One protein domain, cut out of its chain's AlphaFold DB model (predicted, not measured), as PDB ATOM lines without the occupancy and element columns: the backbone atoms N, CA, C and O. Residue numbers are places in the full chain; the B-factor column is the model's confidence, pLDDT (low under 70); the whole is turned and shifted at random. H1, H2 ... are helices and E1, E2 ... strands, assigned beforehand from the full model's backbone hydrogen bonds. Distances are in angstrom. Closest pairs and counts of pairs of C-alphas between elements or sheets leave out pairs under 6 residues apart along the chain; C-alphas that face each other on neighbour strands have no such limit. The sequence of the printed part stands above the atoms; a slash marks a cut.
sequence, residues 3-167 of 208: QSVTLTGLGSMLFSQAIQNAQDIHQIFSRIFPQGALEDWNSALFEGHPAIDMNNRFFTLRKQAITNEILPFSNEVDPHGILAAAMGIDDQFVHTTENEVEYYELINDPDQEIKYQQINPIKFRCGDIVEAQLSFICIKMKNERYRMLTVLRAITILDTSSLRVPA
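What this domain is: This is residues 3 to 167 of the 208 residues of an uncharacterized protein of Galerina marginata (strain CBS 339.88) (UniProt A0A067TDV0). Two sheets are packed partly face to face as a loose sandwich with crossed strands: the long E6 and E7 hairpin runs through the middle, and the smaller sheet E1, E3, E2 crosses it. H1 runs along one side and grazes both sheets, while on the opposite side the long links around H2 make a separate lobe; the E4 and E5 hairpin and H3 reach out at one end. The printed part has 165 residues with three named helices and seven named strands, in the order E1 H1 E2 E3 H2 E4 E5 E6 E7 H3, a mixed class. One sheet is E5, E4, E7, E6, mixed and curled; the other is E1, E3, E2, antiparallel. It is only just compact, close to loose, with a radius of gyration of the C-alphas of 18.3 A and spans of 54 by 43 by 30 A.

How they stand to each other: Start at E1, residues 3 to 8, antiparallel to E3, residues 49 to 57; look for N 5 and O 54, 2.9 A apart. H1, residues 13 to 30, only grazes this sheet, and its closest C-alphas to E3 are those of Ile 19 and Ile 52, 7.2 A. E2, residues 44 to 46, forms a hairpin with E3, with N 46 and O 49 at 2.9 A. E1, H1 and E2 make a split strand-helix-strand unit, two strands of one sheet joined through a helix, with E3 between them in the sheet, and its crossover is right-handed. H2, residues 82 to 89, is on neither sheet. E4, residues 102 to 108, forms a hairpin with E5, residues 114 to 118, with N 107 and O 115 at 2.8 A. E6, residues 129 to 140, and E7, residues 146 to 159, form a hairpin too, with N 137 and O 149 at 3.0 A. E4 is parallel to E7, with N 104 and O 155 at 3.0 A. The closest C-alphas of E3 and E7 are those of Asn 55 and Leu 152, 4.9 A. H3, residues 161 to 167, is on neither sheet. Every O i to N i+4 pair is within hydrogen-bond range in H1 and H2, and 2 of 3 in H3.

Where its parts are: Find C-alpha 3 at (-51.615, -41.545, 50.839), where E1 begins. H1 and E3 each span 25.5 A, E6 spans 33.8 A, and E7, 36.9 A, bends by 57 degrees at residue 156. H3 ends at C-alpha 167, (-51.135, -67.578, 46.762).

The domain as a whole: The C-alphas farthest apart are those of Asp 111 and Asn 143, 57.3 A. The printed part has no cut; the links H1 to E2, E3 to H2 and H2 to E4 are long. Mean pLDDT of the printed part is 91.6, with residues 109 to 112 under 70.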
ATOM      1  N   GLN A   3     -51.960 -40.275  51.465       92.25
ATOM      2  CA  GLN A   3     -51.615 -41.545  50.839       92.25
ATOM      3  C   GLN A   3     -50.117 -41.781  51.031       92.25
ATOM      4  O   GLN A   3     -49.325 -40.853  50.865       92.25
ATOM      5  N   SER A   4     -49.726 -42.978  51.460       94.81
ATOM      6  CA  SER A   4     -48.339 -43.280  51.817       94.81
ATOM      7  C   SER A   4     -47.941 -44.687  51.415       94.81
ATOM      8  O   SER A   4     -48.727 -45.619  51.576       94.81
ATOM      9  N   VAL A   5     -46.698 -44.821  50.970       95.50
ATOM     10  CA  VAL A   5     -46.059 -46.084  50.609       95.50
ATOM     11  C   VAL A   5     -44.683 -46.125  51.266       95.50
ATOM     12  O   VAL A   5     -43.990 -45.111  51.330       95.50
ATOM     13  N   THR A   6     -44.290 -47.304  51.731       96.62
ATOM     14  CA  THR A   6     -42.926 -47.589  52.174       96.62
ATOM     15  C   THR A   6     -42.308 -48.541  51.165       96.62
ATOM     16  O   THR A   6     -42.818 -49.643  50.964       96.62
ATOM     17  N   LEU A   7     -41.227 -48.115  50.514       96.75
ATOM     18  CA  LEU A   7     -40.524 -48.920  49.519       96.75
ATOM     19  C   LEU A   7     -39.208 -49.426  50.100       96.75
ATOM     20  O   LEU A   7     -38.451 -48.651  50.680       96.75
ATOM     21  N   THR A   8     -38.914 -50.709  49.921       96.69
ATOM     22  CA  THR A   8     -37.637 -51.309  50.310       96.69
ATOM     23  C   THR A   8     -37.084 -52.156  49.172       96.69
ATOM     24  O   THR A   8     -37.830 -52.820  48.457       96.69
ATOM     25  N   GLY A   9     -35.762 -52.148  49.014       94.88
ATOM     26  CA  GLY A   9     -35.059 -53.007  48.065       94.88
ATOM     27  C   GLY A   9     -34.639 -54.359  48.638       94.88
ATOM     28  O   GLY A   9     -33.881 -55.057  47.971       94.88
ATOM     29  N   LEU A  10     -35.038 -54.692  49.876       92.38
ATOM     30  CA  LEU A  10     -34.729 -55.964  50.553       92.38
ATOM     31  C   LEU A  10     -33.238 -56.357  50.495       92.38
ATOM     32  O   LEU A  10     -32.883 -57.514  50.291       92.38
ATOM     33  N   GLY A  11     -32.346 -55.372  50.661       90.38
ATOM     34  CA  GLY A  11     -30.890 -55.565  50.609       90.38
ATOM     35  C   GLY A  11     -30.244 -55.367  49.231       90.38
ATOM     36  O   GLY A  11     -29.043 -55.580  49.092       90.38
ATOM     37  N   SER A  12     -31.000 -54.939  48.215       94.25
ATOM     38  CA  SER A  12     -30.453 -54.575  46.903       94.25
ATOM     39  C   SER A  12     -29.480 -53.394  46.982       94.25
ATOM     40  O   SER A  12     -29.833 -52.317  47.466       94.25
ATOM     41  N   MET A  13     -28.289 -53.565  46.399       95.38
ATOM     42  CA  MET A  13     -27.265 -52.516  46.299       95.38
ATOM     43  C   MET A  13     -27.745 -51.287  45.520       95.38
ATOM     44  O   MET A  13     -27.429 -50.161  45.898       95.38
ATOM     45  N   LEU A  14     -28.540 -51.489  44.463       94.88
ATOM     46  CA  LEU A  14     -29.106 -50.385  43.678       94.88
ATOM     47  C   LEU A  14     -30.058 -49.539  44.527       94.88
ATOM     48  O   LEU A  14     -30.061 -48.314  44.440       94.88
ATOM     49  N   PHE A  15     -30.835 -50.186  45.397       95.94
ATOM     50  CA  PHE A  15     -31.732 -49.472  46.296       95.94
ATOM     51  C   PHE A  15     -30.967 -48.743  47.406       95.94
ATOM     52  O   PHE A  15     -31.299 -47.608  47.739       95.94
ATOM     53  N   SER A  16     -29.900 -49.346  47.939       95.44
ATOM     54  CA  SER A  16     -28.994 -48.659  48.868       95.44
ATOM     55  C   SER A  16     -28.378 -47.404  48.244       95.44
ATOM     56  O   SER A  16     -28.311 -46.370  48.903       95.44
ATOM     57  N   GLN A  17     -28.004 -47.454  46.962       96.69
ATOM     58  CA  GLN A  17     -27.537 -46.277  46.231       96.69
ATOM     59  C   GLN A  17     -28.638 -45.217  46.081       96.69
ATOM     60  O   GLN A  17     -28.366 -44.032  46.243       96.69
ATOM     61  N   ALA A  18     -29.891 -45.611  45.837       96.12
ATOM     62  CA  ALA A  18     -31.008 -44.667  45.794       96.12
ATOM     63  C   ALA A  18     -31.229 -43.951  47.143       96.12
ATOM     64  O   ALA A  18     -31.485 -42.747  47.164       96.12
ATOM     65  N   ILE A  19     -31.073 -44.658  48.271       96.75
ATOM     66  CA  ILE A  19     -31.101 -44.047  49.612       96.75
ATOM     67  C   ILE A  19     -29.942 -43.059  49.782       96.75
ATOM     68  O   ILE A  19     -30.162 -41.954  50.277       96.75
ATOM     69  N   GLN A  20     -28.731 -43.419  49.345       96.56
ATOM     70  CA  GLN A  20     -27.578 -42.518  49.400       96.56
ATOM     71  C   GLN A  20     -27.820 -41.249  48.572       96.56
ATOM     72  O   GLN A  20     -27.605 -40.145  49.061       96.56
ATOM     73  N   ASN A  21     -28.374 -41.380  47.366       96.75
ATOM     74  CA  ASN A  21     -28.721 -40.230  46.529       96.75
ATOM     75  C   ASN A  21     -29.746 -39.306  47.217       96.75
ATOM     76  O   ASN A  21     -29.663 -38.086  47.093       96.75
ATOM     77  N   ALA A  22     -30.702 -39.860  47.972       97.00
ATOM     78  CA  ALA A  22     -31.638 -39.060  48.764       97.00
ATOM     79  C   ALA A  22     -30.932 -38.287  49.896       97.00
ATOM     80  O   ALA A  22     -31.275 -37.134  50.164       97.00
ATOM     81  N   GLN A  23     -29.919 -38.886  50.527       96.81
ATOM     82  CA  GLN A  23     -29.070 -38.203  51.510       96.81
ATOM     83  C   GLN A  23     -28.229 -37.100  50.857       96.81
ATOM     84  O   GLN A  23     -28.095 -36.019  51.426       96.81
ATOM     85  N   ASP A  24     -27.727 -37.316  49.645       96.94
ATOM     86  CA  ASP A  24     -26.974 -36.297  48.911       96.94
ATOM     87  C   ASP A  24     -27.870 -35.099  48.548       96.94
ATOM     88  O   ASP A  24     -27.473 -33.943  48.710       96.94
ATOM     89  N   ILE A  25     -29.126 -35.347  48.153       97.31
ATOM     90  CA  ILE A  25     -30.132 -34.290  47.946       97.31
ATOM     91  C   ILE A  25     -30.400 -33.523  49.246       97.31
ATOM     92  O   ILE A  25     -30.471 -32.291  49.239       97.31
ATOM     93  N   HIS A  26     -30.496 -34.222  50.380       97.38
ATOM     94  CA  HIS A  26     -30.606 -33.573  51.689       97.38
ATOM     95  C   HIS A  26     -29.405 -32.664  51.978       97.38
ATOM     96  O   HIS A  26     -29.596 -31.526  52.411       97.38
ATOM     97  N   GLN A  27     -28.184 -33.110  51.668       96.06
ATOM     98  CA  GLN A  27     -26.981 -32.291  51.827       96.06
ATOM     99  C   GLN A  27     -27.022 -31.033  50.956       96.06
ATOM    100  O   GLN A  27     -26.645 -29.961  51.433       96.06
ATOM    101  N   ILE A  28     -27.537 -31.122  49.728       96.06
ATOM    102  CA  ILE A  28     -27.748 -29.949  48.868       96.06
ATOM    103  C   ILE A  28     -28.703 -28.958  49.546       96.06
ATOM    104  O   ILE A  28     -28.377 -27.776  49.662       96.06
ATOM    105  N   PHE A  29     -29.843 -29.423  50.068       96.25
ATOM    106  CA  PHE A  29     -30.775 -28.551  50.790       96.25
ATOM    107  C   PHE A  29     -30.182 -27.964  52.070       96.25
ATOM    108  O   PHE A  29     -30.449 -26.805  52.383       96.25
ATOM    109  N   SER A  30     -29.342 -28.711  52.789       95.50
ATOM    110  CA  SER A  30     -28.723 -28.241  54.035       95.50
ATOM    111  C   SER A  30     -27.890 -26.969  53.847       95.50
ATOM    112  O   SER A  30     -27.780 -26.168  54.770       95.50
ATOM    113  N   ARG A  31     -27.350 -26.748  52.638       95.50
ATOM    114  CA  ARG A  31     -26.560 -25.559  52.285       95.50
ATOM    115  C   ARG A  31     -27.404 -24.307  52.049       95.50
ATOM    116  O   ARG A  31     -26.847 -23.215  52.028       95.50
ATOM    117  N   ILE A  32     -28.716 -24.456  51.864       95.00
ATOM    118  CA  ILE A  32     -29.651 -23.344  51.633       95.00
ATOM    119  C   ILE A  32     -30.103 -22.726  52.964       95.00
ATOM    120  O   ILE A  32     -30.406 -21.536  53.030       95.00
ATOM    121  N   PHE A  33     -30.141 -23.522  54.033       93.56
ATOM    122  CA  PHE A  33     -30.626 -23.107  55.347       93.56
ATOM    123  C   PHE A  33     -29.469 -22.814  56.314       93.56
ATOM    124  O   PHE A  33     -28.352 -23.292  56.105       93.56
ATOM    125  N   PRO A  34     -29.709 -22.060  57.407       94.00
ATOM    126  CA  PRO A  34     -28.722 -21.913  58.470       94.00
ATOM    127  C   PRO A  34     -28.249 -23.273  58.993       94.00
ATOM    128  O   PRO A  34     -29.019 -24.237  59.047       94.00
ATOM    129  N   GLN A  35     -26.985 -23.345  59.408       92.94
ATOM    130  CA  GLN A  35     -26.395 -24.592  59.882       92.94
ATOM    131  C   GLN A  35     -27.228 -25.199  61.019       92.94
ATOM    132  O   GLN A  35     -27.555 -24.532  62.000       92.94
ATOM    133  N   GLY A  36     -27.583 -26.476  60.868       92.19
ATOM    134  CA  GLY A  36     -28.385 -27.215  61.841       92.19
ATOM    135  C   GLY A  36     -29.878 -26.878  61.843       92.19
ATOM    136  O   GLY A  36     -30.600 -27.458  62.647       92.19
ATOM    137  N   ALA A  37     -30.368 -25.979  60.979       95.56
ATOM    138  CA  ALA A  37     -31.795 -25.652  60.891       95.56
ATOM    139  C   ALA A  37     -32.609 -26.729  60.154       95.56
ATOM    140  O   ALA A  37     -33.763 -26.975  60.516       95.56
ATOM    141  N   LEU A  38     -32.018 -27.380  59.146       96.94
ATOM    142  CA  LEU A  38     -32.608 -28.532  58.467       96.94
ATOM    143  C   LEU A  38     -32.445 -29.780  59.345       96.94
ATOM    144  O   LEU A  38     -31.332 -30.132  59.723       96.94
ATOM    145  N   GLU A  39     -33.555 -30.432  59.684       95.94
ATOM    146  CA  GLU A  39     -33.553 -31.724  60.371       95.94
ATOM    147  C   GLU A  39     -32.893 -32.802  59.512       95.94
ATOM    148  O   GLU A  39     -33.057 -32.810  58.290       95.94
ATOM    149  N   ASP A  40     -32.193 -33.730  60.163       94.44
ATOM    150  CA  ASP A  40     -31.579 -34.871  59.493       94.44
ATOM    151  C   ASP A  40     -32.633 -35.706  58.769       94.44
ATOM    152  O   ASP A  40     -33.708 -36.000  59.304       94.44
ATOM    153  N   TRP A  41     -32.309 -36.112  57.545       95.69
ATOM    154  CA  TRP A  41     -33.116 -37.075  56.817       95.69
ATOM    155  C   TRP A  41     -32.542 -38.473  57.010       95.69
ATOM    156  O   TRP A  41     -31.378 -38.730  56.714       95.69
ATOM    157  N   ASN A  42     -33.383 -39.379  57.500       92.25
ATOM    158  CA  ASN A  42     -33.026 -40.767  57.746       92.25
ATOM    159  C   ASN A  42     -33.939 -41.677  56.928       92.25
ATOM    160  O   ASN A  42     -35.141 -41.424  56.824       92.25
ATOM    161  N   SER A  43     -33.373 -42.752  56.384       93.44
ATOM    162  CA  SER A  43     -34.165 -43.817  55.775       93.44
ATOM    163  C   SER A  43     -35.062 -44.475  56.821       93.44
ATOM    164  O   SER A  43     -34.668 -44.644  57.977       93.44
ATOM    165  N   ALA A  44     -36.243 -44.906  56.395       94.38
ATOM    166  CA  ALA A  44     -37.107 -45.751  57.200       94.38
ATOM    167  C   ALA A  44     -36.543 -47.181  57.292       94.38
ATOM    168  O   ALA A  44     -35.571 -47.538  56.619       94.38
ATOM    169  N   LEU A  45     -37.180 -48.010  58.119       94.69
ATOM    170  CA  LEU A  45     -36.932 -49.445  58.182       94.69
ATOM    171  C   LEU A  45     -38.233 -50.197  57.921       94.69
ATOM    172  O   LEU A  45     -39.259 -49.898  58.531       94.69
ATOM    173  N   PHE A  46     -38.167 -51.206  57.061       93.25
ATOM    174  CA  PHE A  46     -39.247 -52.154  56.834       93.25
ATOM    175  C   PHE A  46     -38.703 -53.567  57.021       93.25
ATOM    176  O   PHE A  46     -37.770 -53.963  56.329       93.25
ATOM    177  N   GLU A  47     -39.234 -54.296  58.005       91.38
ATOM    178  CA  GLU A  47     -38.782 -55.656  58.356       91.38
ATOM    179  C   GLU A  47     -37.253 -55.775  58.541       91.38
ATOM    180  O   GLU A  47     -36.634 -56.775  58.198       91.38
ATOM    181  N   GLY A  48     -36.623 -54.729  59.088       92.56
ATOM    182  CA  GLY A  48     -35.174 -54.677  59.315       92.56
ATOM    183  C   GLY A  48     -34.342 -54.238  58.105       92.56
ATOM    184  O   GLY A  48     -33.137 -54.044  58.246       92.56
ATOM    185  N   HIS A  49     -34.958 -54.016  56.943       93.62
ATOM    186  CA  HIS A  49     -34.283 -53.507  55.753       93.62
ATOM    187  C   HIS A  49     -34.446 -51.987  55.610       93.62
ATOM    188  O   HIS A  49     -35.530 -51.464  55.884       93.62
ATOM    189  N   PRO A  50     -33.413 -51.266  55.129       95.62
ATOM    190  CA  PRO A  50     -33.539 -49.861  54.761       95.62
ATOM    191  C   PRO A  50     -34.672 -49.636  53.755       95.62
ATOM    192  O   PRO A  50     -34.858 -50.409  52.806       95.62
ATOM    193  N   ALA A  51     -35.428 -48.567  53.976       96.94
ATOM    194  CA  ALA A  51     -36.614 -48.233  53.211       96.94
ATOM    195  C   ALA A  51     -36.753 -46.718  53.010       96.94
ATOM    196  O   ALA A  51     -36.174 -45.910  53.739       96.94
ATOM    197  N   ILE A  52     -37.550 -46.330  52.021       96.88
ATOM    198  CA  ILE A  52     -37.957 -44.948  51.783       96.88
ATOM    199  C   ILE A  52     -39.454 -44.857  52.052       96.88
ATOM    200  O   ILE A  52     -40.260 -45.433  51.318       96.88
ATOM    201  N   ASP A  53     -39.818 -44.106  53.088       96.00
ATOM    202  CA  ASP A  53     -41.198 -43.687  53.301       96.00
ATOM    203  C   ASP A  53     -41.501 -42.518  52.376       96.00
ATOM    204  O   ASP A  53     -40.792 -41.514  52.376       96.00
ATOM    205  N   MET A  54     -42.570 -42.625  51.603       96.31
ATOM    206  CA  MET A  54     -43.027 -41.593  50.681       96.31
ATOM    207  C   MET A  54     -44.522 -41.387  50.856       96.31
ATOM    208  O   MET A  54     -45.280 -42.323  51.112       96.31
ATOM    209  N   ASN A  55     -44.965 -40.137  50.792       95.81
ATOM    210  CA  ASN A  55     -46.374 -39.824  50.978       95.81
ATOM    211  C   ASN A  55     -46.790 -38.572  50.225       95.81
ATOM    212  O   ASN A  55     -45.989 -37.667  50.036       95.81
ATOM    213  N   ASN A  56     -48.055 -38.507  49.836       96.25
ATOM    214  CA  ASN A  56     -48.670 -37.289  49.335       96.25
ATOM    215  C   ASN A  56     -49.959 -37.006  50.112       96.25
ATOM    216  O   ASN A  56     -50.653 -37.913  50.572       96.25
ATOM    217  N   ARG A  57     -50.268 -35.733  50.326       94.12
ATOM    218  CA  ARG A  57     -51.488 -35.311  51.018       94.12
ATOM    219  C   ARG A  57     -52.623 -35.210  50.004       94.12
ATOM    220  O   ARG A  57     -52.431 -34.629  48.945       94.12
ATOM    221  N   PHE A  58     -53.812 -35.685  50.368       93.62
ATOM    222  CA  PHE A  58     -55.004 -35.511  49.528       93.62
ATOM    223  C   PHE A  58     -55.445 -34.048  49.437       93.62
ATOM    224  O   PHE A  58     -56.042 -33.649  48.449       93.62
ATOM    225  N   PHE A  59     -55.139 -33.246  50.457       92.88
ATOM    226  CA  PHE A  59     -55.589 -31.865  50.554       92.88
ATOM    227  C   PHE A  59     -54.436 -30.935  50.900       92.88
ATOM    228  O   PHE A  59     -53.587 -31.252  51.740       92.88
ATOM    229  N   THR A  60     -54.465 -29.751  50.311       91.50
ATOM    230  CA  THR A  60     -53.630 -28.608  50.665       91.50
ATOM    231  C   THR A  60     -54.518 -27.525  51.268       91.50
ATOM    232  O   THR A  60     -55.668 -27.373  50.869       91.50
ATOM    233  N   LEU A  61     -54.008 -26.758  52.235       91.00
ATOM    234  CA  LEU A  61     -54.722 -25.565  52.688       91.00
ATOM    235  C   LEU A  61     -54.768 -24.550  51.542       91.00
ATOM    236  O   LEU A  61     -53.718 -24.234  50.992       91.00
ATOM    237  N   ARG A  62     -55.935 -23.983  51.234       90.38
ATOM    238  CA  ARG A  62     -56.147 -23.010  50.150       90.38
ATOM    239  C   ARG A  62     -55.120 -21.879  50.174       90.38
ATOM    240  O   ARG A  62     -54.508 -21.579  49.161       90.38
ATOM    241  N   LYS A  63     -54.831 -21.328  51.359       89.81
ATOM    242  CA  LYS A  63     -53.820 -20.267  51.556       89.81
ATOM    243  C   LYS A  63     -52.371 -20.672  51.232       89.81
ATOM    244  O   LYS A  63     -51.493 -19.821  51.221       89.81
ATOM    245  N   GLN A  64     -52.104 -21.970  51.090       87.81
ATOM    246  CA  GLN A  64     -50.796 -22.551  50.774       87.81
ATOM    247  C   GLN A  64     -50.761 -23.172  49.373       87.81
ATOM    248  O   GLN A  64     -49.715 -23.679  48.969       87.81
ATOM    249  N   ALA A  65     -51.892 -23.205  48.666       86.88
ATOM    250  CA  ALA A  65     -51.942 -23.728  47.318       86.88
ATOM    251  C   ALA A  65     -51.212 -22.756  46.383       86.88
ATOM    252  O   ALA A  65     -51.431 -21.548  46.431       86.88
ATOM    253  N   ILE A  66     -50.301 -23.293  45.571       83.44
ATOM    254  CA  ILE A  66     -49.542 -22.508  44.584       83.44
ATOM    255  C   ILE A  66     -50.462 -22.106  43.426       83.44
ATOM    256  O   ILE A  66     -50.333 -21.022  42.864       83.44
ATOM    257  N   THR A  67     -51.404 -22.988  43.097       84.62
ATOM    258  CA  THR A  67     -52.425 -22.791  42.076       84.62
ATOM    259  C   THR A  67     -53.804 -22.670  42.714       84.62
ATOM    260  O   THR A  67     -54.080 -23.270  43.754       84.62
ATOM    261  N   ASN A  68     -54.676 -21.908  42.056       78.00
ATOM    262  CA  ASN A  68     -56.101 -21.849  42.377       78.00
ATOM    263  C   ASN A  68     -56.917 -22.891  41.597       78.00
ATOM    264  O   ASN A  68     -58.129 -22.973  41.786       78.00
ATOM    265  N   GLU A  69     -56.275 -23.659  40.715       88.81
ATOM    266  CA  GLU A  69     -56.915 -24.747  39.987       88.81
ATOM    267  C   GLU A  69     -57.221 -25.898  40.945       88.81
ATOM    268  O   GLU A  69     -56.328 -26.610  41.409       88.81
ATOM    269  N   ILE A  70     -58.505 -26.040  41.264       89.88
ATOM    270  CA  ILE A  70     -59.013 -27.136  42.078       89.88
ATOM    271  C   ILE A  70     -59.335 -28.291  41.143       89.88
ATOM    272  O   ILE A  70     -60.174 -28.153  40.251       89.88
ATOM    273  N   LEU A  71     -58.694 -29.429  41.377       92.25
ATOM    274  CA  LEU A  71     -58.977 -30.656  40.653       92.25
ATOM    275  C   LEU A  71     -59.996 -31.506  41.420       92.25
ATOM    276  O   LEU A  71     -59.906 -31.613  42.648       92.25
ATOM    277  N   PRO A  72     -60.968 -32.124  40.729       92.19
ATOM    278  CA  PRO A  72     -61.796 -33.149  41.339       92.19
ATOM    279  C   PRO A  72     -60.961 -34.410  41.584       92.19
ATOM    280  O   PRO A  72     -60.082 -34.736  40.791       92.19
ATOM    281  N   PHE A  73     -61.279 -35.159  42.639       91.94
ATOM    282  CA  PHE A  73     -60.706 -36.492  42.810       91.94
ATOM    283  C   PHE A  73     -61.165 -37.414  41.680       91.94
ATOM    284  O   PHE A  73     -62.338 -37.412  41.294       91.94
ATOM    285  N   SER A  74     -60.253 -38.248  41.184       90.50
ATOM    286  CA  SER A  74     -60.627 -39.322  40.268       90.50
ATOM    287  C   SER A  74     -61.539 -40.344  40.960       90.50
ATOM    288  O   SER A  74     -61.412 -40.614  42.156       90.50
ATOM    289  N   ASN A  75     -62.429 -40.976  40.189       89.94
ATOM    290  CA  ASN A  75     -63.294 -42.050  40.694       89.94
ATOM    291  C   ASN A  75     -62.492 -43.264  41.203       89.94
ATOM    292  O   ASN A  75     -62.979 -44.037  42.020       89.94
ATOM    293  N   GLU A  76     -61.252 -43.427  40.739       88.00
ATOM    294  CA  GLU A  76     -60.359 -44.487  41.204       88.00
ATOM    295  C   GLU A  76     -59.848 -44.233  42.631       88.00
ATOM    296  O   GLU A  76     -59.659 -45.181  43.394       88.00
ATOM    297  N   VAL A  77     -59.648 -42.961  42.993       89.25
ATOM    298  CA  VAL A  77     -59.153 -42.524  44.307       89.25
ATOM    299  C   VAL A  77     -60.298 -42.280  45.293       89.25
ATOM    300  O   VAL A  77     -60.165 -42.609  46.471       89.25
ATOM    301  N   ASP A  78     -61.428 -41.742  44.827       92.94
ATOM    302  CA  ASP A  78     -62.600 -41.436  45.656       92.94
ATOM    303  C   ASP A  78     -63.909 -42.039  45.096       92.94
ATOM    304  O   ASP A  78     -64.849 -41.308  44.775       92.94
ATOM    305  N   PRO A  79     -64.027 -43.379  45.006       90.94
ATOM    306  CA  PRO A  79     -65.180 -44.055  44.391       90.94
ATOM    307  C   PRO A  79     -66.513 -43.816  45.117       90.94
ATOM    308  O   PRO A  79     -67.584 -44.121  44.594       90.94
ATOM    309  N   HIS A  80     -66.461 -43.313  46.350       92.69
ATOM    310  CA  HIS A  80     -67.633 -43.039  47.181       92.69
ATOM    311  C   HIS A  80     -67.851 -41.541  47.432       92.69
ATOM    312  O   HIS A  80     -68.762 -41.188  48.180       92.69
ATOM    313  N   GLY A  81     -67.037 -40.664  46.833       93.00
ATOM    314  CA  GLY A  81     -67.153 -39.214  47.003       93.00
ATOM    315  C   GLY A  81     -66.882 -38.725  48.431       93.00
ATOM    316  O   GLY A  81     -67.330 -37.642  48.799       93.00
ATOM    317  N   ILE A  82     -66.209 -39.519  49.267       92.94
ATOM    318  CA  ILE A  82     -65.957 -39.202  50.679       92.94
ATOM    319  C   ILE A  82     -64.935 -38.071  50.786       92.94
ATOM    320  O   ILE A  82     -65.108 -37.162  51.599       92.94
ATOM    321  N   LEU A  83     -63.877 -38.108  49.971       92.44
ATOM    322  CA  LEU A  83     -62.852 -37.065  49.963       92.44
ATOM    323  C   LEU A  83     -63.411 -35.760  49.391       92.44
ATOM    324  O   LEU A  83     -63.173 -34.690  49.955       92.44
ATOM    325  N   ALA A  84     -64.203 -35.849  48.321       92.31
ATOM    326  CA  ALA A  84     -64.906 -34.711  47.745       92.31
ATOM    327  C   ALA A  84     -65.900 -34.092  48.742       92.31
ATOM    328  O   ALA A  84     -65.902 -32.877  48.942       92.31
ATOM    329  N   ALA A  85     -66.696 -34.916  49.432       91.88
ATOM    330  CA  ALA A  85     -67.621 -34.447  50.460       91.88
ATOM    331  C   ALA A  85     -66.886 -33.776  51.628       91.88
ATOM    332  O   ALA A  85     -67.309 -32.719  52.090       91.88
ATOM    333  N   ALA A  86     -65.760 -34.342  52.076       87.81
ATOM    334  CA  ALA A  86     -64.940 -33.748  53.129       87.81
ATOM    335  C   ALA A  86     -64.386 -32.368  52.731       87.81
ATOM    336  O   ALA A  86     -64.371 -31.462  53.562       87.81
ATOM    337  N   MET A  87     -63.988 -32.188  51.467       88.06
ATOM    338  CA  MET A  87     -63.571 -30.884  50.936       88.06
ATOM    339  C   MET A  87     -64.727 -29.874  50.908       88.06
ATOM    340  O   MET A  87     -64.524 -28.699  51.182       88.06
ATOM    341  N   GLY A  88     -65.949 -30.328  50.614       83.12
ATOM    342  CA  GLY A  88     -67.138 -29.471  50.587       83.12
ATOM    343  C   GLY A  88     -67.588 -28.961  51.962       83.12
ATOM    344  O   GLY A  88     -68.290 -27.955  52.031       83.12
ATOM    345  N   ILE A  89     -67.193 -29.629  53.053       87.31
ATOM    346  CA  ILE A  89     -67.514 -29.204  54.427       87.31
ATOM    347  C   ILE A  89     -66.653 -28.008  54.857       87.31
ATOM    348  O   ILE A  89     -67.122 -27.160  55.616       87.31
ATOM    349  N   ASP A  90     -65.407 -27.932  54.384       83.81
ATOM    350  CA  ASP A  90     -64.450 -26.892  54.761       83.81
ATOM    351  C   ASP A  90     -63.711 -26.344  53.529       83.81
ATOM    352  O   ASP A  90     -62.758 -26.946  53.029       83.81
ATOM    353  N   ASP A  91     -64.132 -25.150  53.092       83.81
ATOM    354  CA  ASP A  91     -63.549 -24.338  52.009       83.81
ATOM    355  C   ASP A  91     -62.018 -24.250  52.073       83.81
ATOM    356  O   ASP A  91     -61.350 -24.155  51.033       83.81
ATOM    357  N   GLN A  92     -61.454 -24.291  53.287       90.00
ATOM    358  CA  GLN A  92     -60.031 -24.082  53.515       90.00
ATOM    359  C   GLN A  92     -59.158 -25.174  52.907       90.00
ATOM    360  O   GLN A  92     -57.946 -24.971  52.819       90.00
ATOM    361  N   PHE A  93     -59.725 -26.307  52.496       91.19
ATOM    362  CA  PHE A  93     -58.997 -27.393  51.858       91.19
ATOM    363  C   PHE A  93     -59.281 -27.452  50.360       91.19
ATOM    364  O   PHE A  93     -60.416 -27.360  49.911       91.19
ATOM    365  N   VAL A  94     -58.219 -27.641  49.581       92.81
ATOM    366  CA  VAL A  94     -58.282 -27.813  48.128       92.81
ATOM    367  C   VAL A  94     -57.470 -29.026  47.701       92.81
ATOM    368  O   VAL A  94     -56.453 -29.353  48.321       92.81
ATOM    369  N   HIS A  95     -57.914 -29.681  46.634       93.75
ATOM    370  CA  HIS A  95     -57.145 -30.685  45.911       93.75
ATOM    371  C   HIS A  95     -56.611 -30.063  44.621       93.75
ATOM    372  O   HIS A  95     -57.343 -29.376  43.915       93.75
ATOM    373  N   THR A  96     -55.325 -30.244  44.351       93.19
ATOM    374  CA  THR A  96     -54.614 -29.636  43.215       93.19
ATOM    375  C   THR A  96     -53.724 -30.683  42.556       93.19
ATOM    376  O   THR A  96     -53.522 -31.755  43.124       93.19
ATOM    377  N   THR A  97     -53.115 -30.359  41.417       91.94
ATOM    378  CA  THR A  97     -52.127 -31.222  40.737       91.94
ATOM    379  C   THR A  97     -51.015 -31.720  41.668       91.94
ATOM    380  O   THR A  97     -50.563 -32.853  41.554       91.94
ATOM    381  N   GLU A  98     -50.606 -30.921  42.657       91.00
ATOM    382  CA  GLU A  98     -49.580 -31.311  43.631       91.00
ATOM    383  C   GLU A  98     -50.020 -32.435  44.581       91.00
ATOM    384  O   GLU A  98     -49.185 -33.072  45.222       91.00
ATOM    385  N   ASN A  99     -51.326 -32.656  44.706       93.50
ATOM    386  CA  ASN A  99     -51.928 -33.654  45.581       93.50
ATOM    387  C   ASN A  99     -52.192 -34.988  44.875       93.50
ATOM    388  O   ASN A  99     -52.473 -35.980  45.556       93.50
ATOM    389  N   GLU A 100     -52.101 -35.010  43.546       93.50
ATOM    390  CA  GLU A 100     -52.322 -36.208  42.750       93.50
ATOM    391  C   GLU A 100     -51.161 -37.195  42.885       93.50
ATOM    392  O   GLU A 100     -49.993 -36.828  43.059       93.50
ATOM    393  N   VAL A 101     -51.520 -38.476  42.853       95.75
ATOM    394  CA  VAL A 101     -50.573 -39.582  42.705       95.75
ATOM    395  C   VAL A 101     -51.061 -40.428  41.554       95.75
ATOM    396  O   VAL A 101     -52.209 -40.869  41.545       95.75
ATOM    397  N   GLU A 102     -50.178 -40.671  40.599       95.50
ATOM    398  CA  GLU A 102     -50.502 -41.495  39.449       95.50
ATOM    399  C   GLU A 102     -50.233 -42.975  39.746       95.50
ATOM    400  O   GLU A 102     -49.243 -43.345  40.383       95.50
ATOM    401  N   TYR A 103     -51.138 -43.832  39.286       96.06
ATOM    402  CA  TYR A 103     -51.128 -45.263  39.562       96.06
ATOM    403  C   TYR A 103     -51.119 -46.027  38.245       96.06
ATOM    404  O   TYR A 103     -52.069 -45.911  37.469       96.06
ATOM    405  N   TYR A 104     -50.082 -46.831  38.010       96.12
ATOM    406  CA  TYR A 104     -49.908 -47.562  36.755       96.12
ATOM    407  C   TYR A 104     -49.643 -49.060  36.954       96.12
ATOM    408  O   TYR A 104     -49.155 -49.498  37.996       96.12
ATOM    409  N   GLU A 105     -49.923 -49.854  35.923       95.31
ATOM    410  CA  GLU A 105     -49.343 -51.186  35.730       95.31
ATOM    411  C   GLU A 105     -48.576 -51.257  34.413       95.31
ATOM    412  O   GLU A 105     -48.986 -50.685  33.400       95.31
ATOM    413  N   LEU A 106     -47.459 -51.979  34.448       93.31
ATOM    414  CA  LEU A 106     -46.703 -52.368  33.273       93.31
ATOM    415  C   LEU A 106     -47.459 -53.471  32.522       93.31
ATOM    416  O   LEU A 106     -47.721 -54.545  33.073       93.31
ATOM    417  N   ILE A 107     -47.784 -53.231  31.255       89.12
ATOM    418  CA  ILE A 107     -48.351 -54.238  30.358       89.12
ATOM    419  C   ILE A 107     -47.241 -54.764  29.459       89.12
ATOM    420  O   ILE A 107     -46.670 -54.026  28.656       89.12
ATOM    421  N   ASN A 108     -46.978 -56.065  29.570       75.38
ATOM    422  CA  ASN A 108     -46.106 -56.773  28.643       75.38
ATOM    423  C   ASN A 108     -46.909 -57.141  27.392       75.38
ATOM    424  O   ASN A 108     -47.627 -58.145  27.381       75.38
ATOM    425  N   ASP A 109     -46.804 -56.306  26.363       69.81
ATOM    426  CA  ASP A 109     -47.313 -56.608  25.031       69.81
ATOM    427  C   ASP A 109     -46.362 -57.614  24.344       69.81
ATOM    428  O   ASP A 109     -45.143 -57.395  24.349       69.81
ATOM    429  N   PRO A 110     -46.850 -58.736  23.782       62.72
ATOM    430  CA  PRO A 110     -46.022 -59.659  23.000       62.72
ATOM    431  C   PRO A 110     -45.278 -58.999  21.824       62.72
ATOM    432  O   PRO A 110     -44.250 -59.531  21.409       62.72
ATOM    433  N   ASP A 111     -45.727 -57.830  21.351       67.88
ATOM    434  CA  ASP A 111     -45.100 -57.068  20.260       67.88
ATOM    435  C   ASP A 111     -43.931 -56.148  20.705       67.88
ATOM    436  O   ASP A 111     -43.516 -55.258  19.968       67.88
ATOM    437  N   GLN A 112     -43.351 -56.382  21.893       62.12
ATOM    438  CA  GLN A 112     -42.159 -55.706  22.459       62.12
ATOM    439  C   GLN A 112     -42.301 -54.230  22.871       62.12
ATOM    440  O   GLN A 112     -41.338 -53.661  23.392       62.12
ATOM    441  N   GLU A 113     -43.467 -53.599  22.732       78.56
ATOM    442  CA  GLU A 113     -43.666 -52.260  23.293       78.56
ATOM    443  C   GLU A 113     -44.043 -52.322  24.775       78.56
ATOM    444  O   GLU A 113     -45.097 -52.830  25.160       78.56
ATOM    445  N   ILE A 114     -43.180 -51.747  25.615       80.75
ATOM    446  CA  ILE A 114     -43.492 -51.488  27.019       80.75
ATOM    447  C   ILE A 114     -44.609 -50.440  27.080       80.75
ATOM    448  O   ILE A 114     -44.410 -49.293  26.679       80.75
ATOM    449  N   LYS A 115     -45.775 -50.828  27.605       88.69
ATOM    450  CA  LYS A 115     -46.927 -49.935  27.791       88.69
ATOM    451  C   LYS A 115     -47.261 -49.798  29.270       88.69
ATOM    452  O   LYS A 115     -47.183 -50.761  30.028       88.69
ATOM    453  N   TYR A 116     -47.677 -48.599  29.661       92.25
ATOM    454  CA  TYR A 116     -48.170 -48.301  31.002       92.25
ATOM    455  C   TYR A 116     -49.667 -48.023  30.926       92.25
ATOM    456  O   TYR A 116     -50.107 -47.210  30.111       92.25
ATOM    457  N   GLN A 117     -50.451 -48.694  31.765       93.19
ATOM    458  CA  GLN A 117     -51.890 -48.465  31.870       93.19
ATOM    459  C   GLN A 117     -52.229 -47.912  33.244       93.19
ATOM    460  O   GLN A 117     -51.763 -48.434  34.254       93.19
ATOM    461  N   GLN A 118     -53.052 -46.865  33.283       93.38
ATOM    462  CA  GLN A 118     -53.546 -46.309  34.537       93.38
ATOM    463  C   GLN A 118     -54.481 -47.307  35.230       93.38
ATOM    464  O   GLN A 118     -55.325 -47.932  34.585       93.38
ATOM    465  N   ILE A 119     -54.337 -47.452  36.544       94.12
ATOM    466  CA  ILE A 119     -55.076 -48.434  37.338       94.12
ATOM    467  C   ILE A 119     -55.649 -47.845  38.619       94.12
ATOM    468  O   ILE A 119     -55.196 -46.823  39.124       94.12
ATOM    469  N   ASN A 120     -56.603 -48.570  39.202       92.81
ATOM    470  CA  ASN A 120     -57.078 -48.280  40.542       92.81
ATOM    471  C   ASN A 120     -55.991 -48.588  41.597       92.81
ATOM    472  O   ASN A 120     -55.446 -49.704  41.589       92.81
ATOM    473  N   PRO A 121     -55.732 -47.686  42.565       93.38
ATOM    474  CA  PRO A 121     -54.791 -47.923  43.663       93.38
ATOM    475  C   PRO A 121     -55.114 -49.170  44.507       93.38
ATOM    476  O   PRO A 121     -54.230 -49.751  45.134       93.38
ATOM    477  N   ILE A 122     -56.359 -49.657  44.492       92.19
ATOM    478  CA  ILE A 122     -56.764 -50.894  45.169       92.19
ATOM    479  C   ILE A 122     -56.053 -52.140  44.628       92.19
ATOM    480  O   ILE A 122     -56.128 -53.188  45.272       92.19
ATOM    481  N   LYS A 123     -55.395 -52.083  43.464       92.75
ATOM    482  CA  LYS A 123     -54.632 -53.219  42.927       92.75
ATOM    483  C   LYS A 123     -53.334 -53.485  43.698       92.75
ATOM    484  O   LYS A 123     -52.954 -54.648  43.796       92.75
ATOM    485  N   PHE A 124     -52.707 -52.465  44.287       94.31
ATOM    486  CA  PHE A 124     -51.415 -52.603  44.969       94.31
ATOM    487  C   PHE A 124     -51.513 -53.444  46.248       94.31
ATOM    488  O   PHE A 124     -52.460 -53.334  47.038       94.31
ATOM    489  N   ARG A 125     -50.507 -54.283  46.484       93.56
ATOM    490  CA  ARG A 125     -50.362 -55.143  47.662       93.56
ATOM    491  C   ARG A 125     -48.934 -55.081  48.193       93.56
ATOM    492  O   ARG A 125     -47.968 -54.907  47.459       93.56
ATOM    493  N   CYS A 126     -48.795 -55.268  49.504       91.50
ATOM    494  CA  CYS A 126     -47.478 -55.452  50.109       91.50
ATOM    495  C   CYS A 126     -46.802 -56.689  49.499       91.50
ATOM    496  O   CYS A 126     -47.377 -57.779  49.531       91.50
ATOM    497  N   GLY A 127     -45.594 -56.502  48.965       90.81
ATOM    498  CA  GLY A 127     -44.806 -57.534  48.287       90.81
ATOM    499  C   GLY A 127     -44.852 -57.492  46.755       90.81
ATOM    500  O   GLY A 127     -44.148 -58.284  46.124       90.81
ATOM    501  N   ASP A 128     -45.630 -56.580  46.160       94.06
ATOM    502  CA  ASP A 128     -45.515 -56.267  44.732       94.06
ATOM    503  C   ASP A 128     -44.144 -55.648  44.424       94.06
ATOM    504  O   ASP A 128     -43.594 -54.881  45.222       94.06
ATOM    505  N   ILE A 129     -43.601 -55.961  43.247       94.44
ATOM    506  CA  ILE A 129     -42.426 -55.281  42.703       94.44
ATOM    507  C   ILE A 129     -42.926 -54.049  41.962       94.44
ATOM    508  O   ILE A 129     -43.707 -54.155  41.014       94.44
ATOM    509  N   VAL A 130     -42.472 -52.882  42.407       96.44
ATOM    510  CA  VAL A 130     -42.955 -51.591  41.922       96.44
ATOM    511  C   VAL A 130     -41.808 -50.663  41.549       96.44
ATOM    512  O   VAL A 130     -40.724 -50.724  42.129       96.44
ATOM    513  N   GLU A 131     -42.083 -49.761  40.617       95.88
ATOM    514  CA  GLU A 131     -41.324 -48.532  40.425       95.88
ATOM    515  C   GLU A 131     -42.071 -47.392  41.120       95.88
ATOM    516  O   GLU A 131     -43.294 -47.305  41.024       95.88
ATOM    517  N   ALA A 132     -41.354 -46.518  41.823       96.88
ATOM    518  CA  ALA A 132     -41.944 -45.336  42.438       96.88
ATOM    519  C   ALA A 132     -41.209 -44.076  41.988       96.88
ATOM    520  O   ALA A 132     -39.980 -44.008  42.031       96.88
ATOM    521  N   GLN A 133     -41.981 -43.059  41.621       97.06
ATOM    522  CA  GLN A 133     -41.489 -41.722  41.338       97.06
ATOM    523  C   GLN A 133     -41.821 -40.810  42.513       97.06
ATOM    524  O   GLN A 133     -42.950 -40.787  43.015       97.06
ATOM    525  N   LEU A 134     -40.828 -40.046  42.955       96.12
ATOM    526  CA  LEU A 134     -40.947 -39.166  44.109       96.12
ATOM    527  C   LEU A 134     -40.291 -37.811  43.854       96.12
ATOM    528  O   LEU A 134     -39.435 -37.658  42.987       96.12
ATOM    529  N   SER A 135     -40.684 -36.821  44.647       96.62
ATOM    530  CA  SER A 135     -40.029 -35.514  44.719       96.62
ATOM    531  C   SER A 135     -39.519 -35.255  46.129       96.62
ATOM    532  O   SER A 135     -40.092 -35.743  47.103       96.62
ATOM    533  N   PHE A 136     -38.486 -34.428  46.252       96.31
ATOM    534  CA  PHE A 136     -38.007 -33.947  47.543       96.31
ATOM    535  C   PHE A 136     -38.362 -32.476  47.709       96.31
ATOM    536  O   PHE A 136     -38.054 -31.659  46.843       96.31
ATOM    537  N   ILE A 137     -39.006 -32.132  48.822       94.69
ATOM    538  CA  ILE A 137     -39.361 -30.747  49.150       94.69
ATOM    539  C   ILE A 137     -38.909 -30.417  50.566       94.69
ATOM    540  O   ILE A 137     -38.925 -31.285  51.434       94.69
ATOM    541  N   CYS A 138     -38.558 -29.161  50.828       95.38
ATOM    542  CA  CYS A 138     -38.318 -28.689  52.190       95.38
ATOM    543  C   CYS A 138     -39.506 -27.870  52.682       95.38
ATOM    544  O   CYS A 138     -39.934 -26.924  52.023       95.38
ATOM    545  N   ILE A 139     -40.016 -28.211  53.864       92.25
ATOM    546  CA  ILE A 139     -41.065 -27.440  54.531       92.25
ATOM    547  C   ILE A 139     -40.514 -26.749  55.770       92.25
ATOM    548  O   ILE A 139     -39.679 -27.297  56.493       92.25
ATOM    549  N   LYS A 140     -41.013 -25.541  56.028       93.00
ATOM    550  CA  LYS A 140     -40.741 -24.818  57.265       93.00
ATOM    551  C   LYS A 140     -41.602 -25.384  58.394       93.00
ATOM    552  O   LYS A 140     -42.824 -25.458  58.290       93.00
ATOM    553  N   MET A 141     -40.938 -25.762  59.472       92.06
ATOM    554  CA  MET A 141     -41.505 -26.206  60.738       92.06
ATOM    555  C   MET A 141     -41.553 -25.024  61.723       92.06
ATOM    556  O   MET A 141     -41.176 -23.892  61.407       92.06
ATOM    557  N   LYS A 142     -42.031 -25.266  62.948       89.75
ATOM    558  CA  LYS A 142     -41.964 -24.265  64.026       89.75
ATOM    559  C   LYS A 142     -40.499 -23.946  64.371       89.75
ATOM    560  O   LYS A 142     -39.624 -24.783  64.171       89.75
ATOM    561  N   ASN A 143     -40.252 -22.763  64.934       90.00
ATOM    562  CA  ASN A 143     -38.939 -22.328  65.435       90.00
ATOM    563  C   ASN A 143     -37.826 -22.279  64.369       90.00
ATOM    564  O   ASN A 143     -36.697 -22.660  64.659       90.00
ATOM    565  N   GLU A 144     -38.138 -21.850  63.138       89.75
ATOM    566  CA  GLU A 144     -37.165 -21.770  62.024       89.75
ATOM    567  C   GLU A 144     -36.432 -23.095  61.741       89.75
ATOM    568  O   GLU A 144     -35.315 -23.119  61.226       89.75
ATOM    569  N   ARG A 145     -37.067 -24.220  62.081       95.12
ATOM    570  CA  ARG A 145     -36.607 -25.557  61.705       95.12
ATOM    571  C   ARG A 145     -37.181 -25.917  60.346       95.12
ATOM    572  O   ARG A 145     -38.290 -25.508  60.016       95.12
ATOM    573  N   TYR A 146     -36.460 -26.714  59.576       96.50
ATOM    574  CA  TYR A 146     -36.897 -27.178  58.264       96.50
ATOM    575  C   TYR A 146     -36.839 -28.695  58.212       96.50
ATOM    576  O   TYR A 146     -36.023 -29.313  58.892       96.50
ATOM    577  N   ARG A 147     -37.701 -29.304  57.401       95.81
ATOM    578  CA  ARG A 147     -37.701 -30.750  57.178       95.81
ATOM    579  C   ARG A 147     -37.802 -31.050  55.694       95.81
ATOM    580  O   ARG A 147     -38.690 -30.520  55.026       95.81
ATOM    581  N   MET A 148     -36.935 -31.937  55.211       96.56
ATOM    582  CA  MET A 148     -37.081 -32.532  53.887       96.56
ATOM    583  C   MET A 148     -38.163 -33.620  53.921       96.56
ATOM    584  O   MET A 148     -38.124 -34.513  54.765       96.56
ATOM    585  N   LEU A 149     -39.121 -33.549  53.001       95.25
ATOM    586  CA  LEU A 149     -40.155 -34.553  52.778       95.25
ATOM    587  C   LEU A 149     -39.940 -35.249  51.435       95.25
ATOM    588  O   LEU A 149     -39.572 -34.615  50.448       95.25
ATOM    589  N   THR A 150     -40.253 -36.536  51.414       96.94
ATOM    590  CA  THR A 150     -40.337 -37.417  50.247       96.94
ATOM    591  C   THR A 150     -41.792 -37.510  49.789       96.94
ATOM    592  O   THR A 150     -42.628 -38.168  50.417       96.94
ATOM    593  N   VAL A 151     -42.110 -36.812  48.702       96.94
ATOM    594  CA  VAL A 151     -43.464 -36.719  48.149       96.94
ATOM    595  C   VAL A 151     -43.664 -37.790  47.092       96.94
ATOM    596  O   VAL A 151     -42.933 -37.808  46.106       96.94
ATOM    597  N   LEU A 152     -44.650 -38.665  47.283       97.88
ATOM    598  CA  LEU A 152     -45.039 -39.661  46.278       97.88
ATOM    599  C   LEU A 152     -45.697 -38.958  45.081       97.88
ATOM    600  O   LEU A 152     -46.610 -38.160  45.287       97.88
ATOM    601  N   ARG A 153     -45.237 -39.244  43.859       97.25
ATOM    602  CA  ARG A 153     -45.784 -38.679  42.612       97.25
ATOM    603  C   ARG A 153     -46.443 -39.732  41.735       97.25
ATOM    604  O   ARG A 153     -47.563 -39.525  41.292       97.25
ATOM    605  N   ALA A 154     -45.782 -40.866  41.545       97.12
ATOM    606  CA  ALA A 154     -46.353 -41.986  40.815       97.12
ATOM    607  C   ALA A 154     -45.863 -43.313  41.389       97.12
ATOM    608  O   ALA A 154     -44.779 -43.388  41.974       97.12
ATOM    609  N   ILE A 155     -46.657 -44.362  41.214       97.44
ATOM    610  CA  ILE A 155     -46.266 -45.730  41.531       97.44
ATOM    611  C   ILE A 155     -46.791 -46.690  40.465       97.44
ATOM    612  O   ILE A 155     -47.952 -46.629  40.058       97.44
ATOM    613  N   THR A 156     -45.918 -47.589  40.028       97.38
ATOM    614  CA  THR A 156     -46.159 -48.490  38.906       97.38
ATOM    615  C   THR A 156     -45.903 -49.924  39.327       97.38
ATOM    616  O   THR A 156     -44.816 -50.240  39.806       97.38
ATOM    617  N   ILE A 157     -46.871 -50.814  39.121       96.31
ATOM    618  CA  ILE A 157     -46.668 -52.257  39.284       96.31
ATOM    619  C   ILE A 157     -45.808 -52.770  38.128       96.31
ATOM    620  O   ILE A 157     -46.206 -52.654  36.971       96.31
ATOM    621  N   LEU A 158     -44.658 -53.362  38.450       93.81
ATOM    622  CA  LEU A 158     -43.769 -54.009  37.481       93.81
ATOM    623  C   LEU A 158     -43.987 -55.523  37.447       93.81
ATOM    624  O   LEU A 158     -44.044 -56.119  36.375       93.81
ATOM    625  N   ASP A 159     -44.110 -56.152  38.619       89.69
ATOM    626  CA  ASP A 159     -44.336 -57.592  38.732       89.69
ATOM    627  C   ASP A 159     -45.102 -57.951  40.019       89.69
ATOM    628  O   ASP A 159     -44.833 -57.439  41.105       89.69
ATOM    629  N   THR A 160     -46.054 -58.874  39.887       88.25
ATOM    630  CA  THR A 160     -46.895 -59.418  40.972       88.25
ATOM    631  C   THR A 160     -46.680 -60.924  41.184       88.25
ATOM    632  O   THR A 160     -47.360 -61.570  41.992       88.25
ATOM    633  N   SER A 161     -45.751 -61.532  40.439       82.75
ATOM    634  CA  SER A 161     -45.495 -62.975  40.418       82.75
ATOM    635  C   SER A 161     -45.091 -63.517  41.793       82.75
ATOM    636  O   SER A 161     -45.565 -64.590  42.195       82.75
ATOM    637  N   SER A 162     -44.313 -62.728  42.542       75.00
ATOM    638  CA  SER A 162     -43.863 -62.976  43.916       75.00
ATOM    639  C   SER A 162     -45.021 -63.279  44.872       75.00
ATOM    640  O   SER A 162     -44.892 -64.135  45.747       75.00
ATOM    641  N   LEU A 163     -46.182 -62.644  44.681       75.31
ATOM    642  CA  LEU A 163     -47.390 -62.875  45.477       75.31
ATOM    643  C   LEU A 163     -48.303 -63.940  44.864       75.31
ATOM    644  O   LEU A 163     -48.919 -64.735  45.588       75.31
ATOM    645  N   ARG A 164     -48.388 -63.981  43.530       74.44
ATOM    646  CA  ARG A 164     -49.297 -64.871  42.798       74.44
ATOM    647  C   ARG A 164     -48.938 -66.345  42.978       74.44
ATOM    648  O   ARG A 164     -49.826 -67.152  43.264       74.44
ATOM    649  N   VAL A 165     -47.662 -66.711  42.836       76.31
ATOM    650  CA  VAL A 165     -47.225 -68.119  42.912       76.31
ATOM    651  C   VAL A 165     -47.479 -68.713  44.308       76.31
ATOM    652  O   VAL A 165     -48.148 -69.752  44.392       76.31
ATOM    653  N   PRO A 166     -47.086 -68.056  45.419       71.38
ATOM    654  CA  PRO A 166     -47.404 -68.543  46.760       71.38
ATOM    655  C   PRO A 166     -48.905 -68.556  47.064       71.38
ATOM    656  O   PRO A 166     -49.386 -69.470  47.734       71.38
ATOM    657  N   ALA A 167     -49.683 -67.581  46.577       74.38
ATOM    658  CA  ALA A 167     -51.135 -67.578  46.762       74.38
ATOM    659  C   ALA A 167     -51.808 -68.791  46.093       74.38
ATOM    660  O   ALA A 167     -52.631 -69.459  46.723       74.38
TER     661      ALA A 167